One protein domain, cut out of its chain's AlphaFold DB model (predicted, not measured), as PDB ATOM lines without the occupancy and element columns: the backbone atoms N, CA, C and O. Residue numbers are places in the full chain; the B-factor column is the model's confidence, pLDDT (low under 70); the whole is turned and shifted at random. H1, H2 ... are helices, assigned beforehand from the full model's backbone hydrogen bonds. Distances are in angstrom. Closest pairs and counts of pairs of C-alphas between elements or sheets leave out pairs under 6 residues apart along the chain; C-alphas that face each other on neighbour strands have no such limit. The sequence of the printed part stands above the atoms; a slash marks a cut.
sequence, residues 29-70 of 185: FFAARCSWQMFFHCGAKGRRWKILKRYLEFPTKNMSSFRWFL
ATOM      1  N   PHE A  29      35.013 -32.580  22.357       82.38
ATOM      2  CA  PHE A  29      34.523 -33.937  22.622       82.38
ATOM      3  C   PHE A  29      33.589 -34.003  23.830       82.38
ATOM      4  O   PHE A  29      32.593 -34.723  23.797       82.38
ATOM      5  N   PHE A  30      33.872 -33.229  24.880       79.44
ATOM      6  CA  PHE A  30      33.004 -33.155  26.050       79.44
ATOM      7  C   PHE A  30      31.656 -32.523  25.688       79.44
ATOM      8  O   PHE A  30      30.607 -33.091  25.978       79.44
ATOM      9  N   ALA A  31      31.681 -31.408  24.956       79.62
ATOM     10  CA  ALA A  31      30.481 -30.736  24.474       79.62
ATOM     11  C   ALA A  31      29.651 -31.646  23.543       79.62
ATOM     12  O   ALA A  31      28.424 -31.710  23.660       79.62
ATOM     13  N   ALA A  32      30.304 -32.410  22.661       81.12
ATOM     14  CA  ALA A  32      29.655 -33.384  21.785       81.12
ATOM     15  C   ALA A  32      29.048 -34.556  22.576       81.12
ATOM     16  O   ALA A  32      27.899 -34.926  22.339       81.12
ATOM     17  N   ARG A  33      29.766 -35.091  23.572       83.25
ATOM     18  CA  ARG A  33      29.270 -36.147  24.467       83.25
ATOM     19  C   ARG A  33      28.058 -35.684  25.277       83.25
ATOM     20  O   ARG A  33      27.077 -36.419  25.343       83.25
ATOM     21  N   CYS A  34      28.090 -34.486  25.861       78.19
ATOM     22  CA  CYS A  34      26.938 -33.915  26.566       78.19
ATOM     23  C   CYS A  34      25.737 -33.747  25.627       78.19
ATOM     24  O   CYS A  34      24.617 -34.116  25.982       78.19
ATOM     25  N   SER A  35      25.979 -33.272  24.400       77.88
ATOM     26  CA  SER A  35      24.941 -33.157  23.365       77.88
ATOM     27  C   SER A  35      24.323 -34.520  23.027       77.88
ATOM     28  O   SER A  35      23.100 -34.649  22.968       77.88
ATOM     29  N   TRP A  36      25.159 -35.552  22.866       80.94
ATOM     30  CA  TRP A  36      24.732 -36.930  22.613       80.94
ATOM     31  C   TRP A  36      23.897 -37.484  23.770       80.94
ATOM     32  O   TRP A  36      22.792 -37.983  23.566       80.94
ATOM     33  N   GLN A  37      24.381 -37.351  25.005       79.62
ATOM     34  CA  GLN A  37      23.658 -37.805  26.192       79.62
ATOM     35  C   GLN A  37      22.286 -37.137  26.302       79.62
ATOM     36  O   GLN A  37      21.293 -37.840  26.471       79.62
ATOM     37  N   MET A  38      22.195 -35.818  26.103       73.00
ATOM     38  CA  MET A  38      20.910 -35.113  26.101       73.00
ATOM     39  C   MET A  38      19.974 -35.580  24.983       73.00
ATOM     40  O   MET A  38      18.775 -35.722  25.214       73.00
ATOM     41  N   PHE A  39      20.499 -35.857  23.787       72.75
ATOM     42  CA  PHE A  39      19.686 -36.334  22.671       72.75
ATOM     43  C   PHE A  39      19.118 -37.742  22.912       72.75
ATOM     44  O   PHE A  39      17.956 -37.996  22.593       72.75
ATOM     45  N   PHE A  40      19.904 -38.655  23.488       76.69
ATOM     46  CA  PHE A  40      19.497 -40.055  23.648       76.69
ATOM     47  C   PHE A  40      18.812 -40.367  24.986       76.69
ATOM     48  O   PHE A  40      17.943 -41.238  25.012       76.69
ATOM     49  N   HIS A  41      19.137 -39.644  26.064       70.81
ATOM     50  CA  HIS A  41      18.714 -39.986  27.430       70.81
ATOM     51  C   HIS A  41      17.689 -39.011  28.029       70.81
ATOM     52  O   HIS A  41      17.031 -39.350  29.009       70.81
ATOM     53  N   CYS A  42      17.480 -37.827  27.438       61.44
ATOM     54  CA  CYS A  42      16.517 -36.848  27.946       61.44
ATOM     55  C   CYS A  42      15.305 -36.697  27.007       61.44
ATOM     56  O   CYS A  42      15.288 -35.884  26.084       61.44
ATOM     57  N   GLY A  43      14.240 -37.455  27.288       56.84
ATOM     58  CA  GLY A  43      12.884 -37.178  26.796       56.84
ATOM     59  C   GLY A  43      12.333 -38.114  25.712       56.84
ATOM     60  O   GLY A  43      13.062 -38.792  24.984       56.84
ATOM     61  N   ALA A  44      10.999 -38.130  25.595       61.50
ATOM     62  CA  ALA A  44      10.259 -38.813  24.530       61.50
ATOM     63  C   ALA A  44      10.642 -38.260  23.140       61.50
ATOM     64  O   ALA A  44      10.974 -37.076  23.023       61.50
ATOM     65  N   LYS A  45      10.571 -39.093  22.084       61.59
ATOM     66  CA  LYS A  45      11.068 -38.816  20.712       61.59
ATOM     67  C   LYS A  45      10.757 -37.401  20.171       61.59
ATOM     68  O   LYS A  45      11.601 -36.831  19.491       61.59
ATOM     69  N   GLY A  46       9.620 -36.791  20.528       64.69
ATOM     70  CA  GLY A  46       9.231 -35.438  20.088       64.69
ATOM     71  C   GLY A  46       9.846 -34.245  20.850       64.69
ATOM     72  O   GLY A  46       9.830 -33.129  20.336       64.69
ATOM     73  N   ARG A  47      10.404 -34.430  22.060       67.00
ATOM     74  CA  ARG A  47      10.997 -33.329  22.863       67.00
ATOM     75  C   ARG A  47      12.515 -33.194  22.707       67.00
ATOM     76  O   ARG A  47      13.050 -32.128  23.003       67.00
ATOM     77  N   ARG A  48      13.193 -34.227  22.194       74.69
ATOM     78  CA  ARG A  48      14.663 -34.303  22.066       74.69
ATOM     79  C   ARG A  48      15.246 -33.169  21.224       74.69
ATOM     80  O   ARG A  48      16.154 -32.478  21.670       74.69
ATOM     81  N   TRP A  49      14.659 -32.904  20.057       71.38
ATOM     82  CA  TRP A  49      15.095 -31.821  19.166       71.38
ATOM     83  C   TRP A  49      14.912 -30.429  19.777       71.38
ATOM     84  O   TRP A  49      15.793 -29.584  19.644       71.38
ATOM     85  N   LYS A  50      13.811 -30.191  20.504       75.12
ATOM     86  CA  LYS A  50      13.583 -28.919  21.212       75.12
ATOM     87  C   LYS A  50      14.596 -28.712  22.345       75.12
ATOM     88  O   LYS A  50      15.069 -27.596  22.534       75.12
ATOM     89  N   ILE A  51      14.939 -29.773  23.076       72.44
ATOM     90  CA  ILE A  51      15.937 -29.744  24.156       72.44
ATOM     91  C   ILE A  51      17.347 -29.511  23.593       72.44
ATOM     92  O   ILE A  51      18.060 -28.644  24.095       72.44
ATOM     93  N   LEU A  52      17.726 -30.214  22.521       71.81
ATOM     94  CA  LEU A  52      19.019 -30.041  21.858       71.81
ATOM     95  C   LEU A  52      19.163 -28.641  21.248       71.81
ATOM     96  O   LEU A  52      20.179 -27.984  21.456       71.81
ATOM     97  N   LYS A  53      18.132 -28.147  20.552       75.38
ATOM     98  CA  LYS A  53      18.121 -26.786  20.000       75.38
ATOM     99  C   LYS A  53      18.332 -25.749  21.105       75.38
ATOM    100  O   LYS A  53      19.234 -24.927  20.991       75.38
ATOM    101  N   ARG A  54      17.611 -25.867  22.229       72.31
ATOM    102  CA  ARG A  54      17.832 -25.011  23.408       72.31
ATOM    103  C   ARG A  54      19.268 -25.106  23.931       72.31
ATOM    104  O   ARG A  54      19.879 -24.077  24.176       72.31
ATOM    105  N   TYR A  55      19.824 -26.310  24.062       69.75
ATOM    106  CA  TYR A  55      21.199 -26.537  24.525       69.75
ATOM    107  C   TYR A  55      22.269 -25.850  23.660       69.75
ATOM    108  O   TYR A  55      23.230 -25.287  24.191       69.75
ATOM    109  N   LEU A  56      22.080 -25.873  22.337       71.06
ATOM    110  CA  LEU A  56      22.962 -25.234  21.358       71.06
ATOM    111  C   LEU A  56      22.760 -23.710  21.285       71.06
ATOM    112  O   LEU A  56      23.713 -22.969  21.034       71.06
ATOM    113  N   GLU A  57      21.532 -23.237  21.508       71.88
ATOM    114  CA  GLU A  57      21.166 -21.817  21.476       71.88
ATOM    115  C   GLU A  57      21.491 -21.080  22.780       71.88
ATOM    116  O   GLU A  57      21.697 -19.863  22.750       71.88
ATOM    117  N   PHE A  58      21.576 -21.788  23.915       62.97
ATOM    118  CA  PHE A  58      21.835 -21.162  25.208       62.97
ATOM    119  C   PHE A  58      23.148 -20.362  25.179       62.97
ATOM    120  O   PHE A  58      24.189 -20.869  24.749       62.97
ATOM    121  N   PRO A  59      23.131 -19.106  25.657       61.72
ATOM    122  CA  PRO A  59      24.311 -18.261  25.665       61.72
ATOM    123  C   PRO A  59      25.433 -18.862  26.517       61.72
ATOM    124  O   PRO A  59      25.218 -19.689  27.409       61.72
ATOM    125  N   THR A  60      26.646 -18.365  26.287       57.38
ATOM    126  CA  THR A  60      27.885 -18.675  27.023       57.38
ATOM    127  C   THR A  60      27.859 -18.253  28.499       57.38
ATOM    128  O   THR A  60      28.905 -18.140  29.117       57.38
ATOM    129  N   LYS A  61      26.694 -17.954  29.082       58.34
ATOM    130  CA  LYS A  61      26.546 -17.630  30.508       58.34
ATOM    131  C   LYS A  61      25.983 -18.788  31.327       58.34
ATOM    132  O   LYS A  61      26.116 -18.778  32.543       58.34
ATOM    133  N   ASN A  62      25.369 -19.777  30.678       63.03
ATOM    134  CA  ASN A  62      24.821 -20.936  31.371       63.03
ATOM    135  C   ASN A  62      25.902 -22.009  31.469       63.03
ATOM    136  O   ASN A  62      26.338 -22.512  30.436       63.03
ATOM    137  N   MET A  63      26.286 -22.376  32.698       61.78
ATOM    138  CA  MET A  63      27.409 -23.281  33.016       61.78
ATOM    139  C   MET A  63      27.313 -24.692  32.412       61.78
ATOM    140  O   MET A  63      28.249 -25.477  32.529       61.78
ATOM    141  N   SER A  64      26.211 -25.005  31.734       66.88
ATOM    142  CA  SER A  64      25.969 -26.304  31.119       66.88
ATOM    143  C   SER A  64      25.749 -26.236  29.611       66.88
ATOM    144  O   SER A  64      25.508 -27.280  29.030       66.88
ATOM    145  N   SER A  65      25.783 -25.071  28.951       70.69
ATOM    146  CA  SER A  65      25.483 -24.999  27.510       70.69
ATOM    147  C   SER A  65      26.629 -25.524  26.641       70.69
ATOM    148  O   SER A  65      27.796 -25.478  27.025       70.69
ATOM    149  N   PHE A  66      26.318 -25.956  25.415       74.44
ATOM    150  CA  PHE A  66      27.344 -26.336  24.434       74.44
ATOM    151  C   PHE A  66      28.371 -25.214  24.234       74.44
ATOM    152  O   PHE A  66      29.583 -25.429  24.219       74.44
ATOM    153  N   ARG A  67      27.863 -23.981  24.134       77.88
ATOM    154  CA  ARG A  67      28.677 -22.783  23.942       77.88
ATOM    155  C   ARG A  67      29.571 -22.495  25.147       77.88
ATOM    156  O   ARG A  67      30.668 -21.987  24.953       77.88
ATOM    157  N   TRP A  68      29.142 -22.819  26.368       78.12
ATOM    158  CA  TRP A  68      29.983 -22.686  27.558       78.12
ATOM    159  C   TRP A  68      31.256 -23.521  27.432       78.12
ATOM    160  O   TRP A  68      32.351 -22.973  27.509       78.12
ATOM    161  N   PHE A  69      31.127 -24.814  27.132       76.25
ATOM    162  CA  PHE A  69      32.279 -25.714  27.013       76.25
ATOM    163  C   PHE A  69      33.227 -25.350  25.865       76.25
ATOM    164  O   PHE A  69      34.433 -25.561  25.975       76.25
ATOM    165  N   LEU A  70      32.702 -24.791  24.772       82.00
ATOM    166  CA  LEU A  70      33.532 -24.375  23.640       82.00
ATOM    167  C   LEU A  70      34.232 -23.032  23.860       82.00
ATOM    168  O   LEU A  70      35.377 -22.865  23.449       82.00
TER     169      LEU A  70
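AT A GLANCE: This is residues 29 to 70 of the 185 residues of an uncharacterized protein of Candidatus Kaiserbacteria bacterium RIFOXYD1_FULL_47_14 (UniProt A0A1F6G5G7). Two helices, H1 and H2, form a helical hairpin that opens as a narrow V, and the short helix H3 sits at its open end, touching both. The link between H1 and H2 makes the closed end, and the link from H2 to H3 folds the backbone back toward the first residues of H1. The printed part has 42 residues, with three named helices in the order H1, H2, H3 and no named strand; the class is all helix. It is compact, with a radius of gyration of the C-alphas of 9.9 A, and its C-alphas span 27 by 18 by 11 A.

HOW THE PARTS SIT: H1, residues 29 to 41, is the longest helix, and H2, residues 48 to 57, forms a hairpin with it. The two run opposite ways at a shallow tilt of 29 degrees. H1 touches H2 with residues 35 to 40 alone; the closest C-alphas, those of Phe 39 and Arg 48, are 5.5 A apart. H3, residues 66 to 70, touches H1, which meets it with residues 30 to 35 alone; the closest C-alphas, of Ala 31 and Phe 66, are 5.4 A apart. H3 also touches H2, and the closest C-alphas, of Leu 56 and Phe 66, are 5.5 A apart. In H1, H2 and H3 every O i to N i+4 pair is within hydrogen-bond range.

IN THESE COORDINATES: H1 begins at C-alpha 29, (34.523, -33.937, 22.622), and measures 17.6 A from first to last C-alpha. H2 begins at C-alpha 48, (14.663, -34.303, 22.066), and measures 14.1 A. H3 measures 6.5 A and ends at C-alpha 70, (33.532, -24.375, 23.640).

THE WHOLE: The C-alphas farthest apart, of Lys 45 and Lys 61, are 28.0 A apart. The printed part has no cut, and both links are short. Mean pLDDT of the printed part is 71.6; residues 42 to 47, 55 and 58 to 64 are under 70.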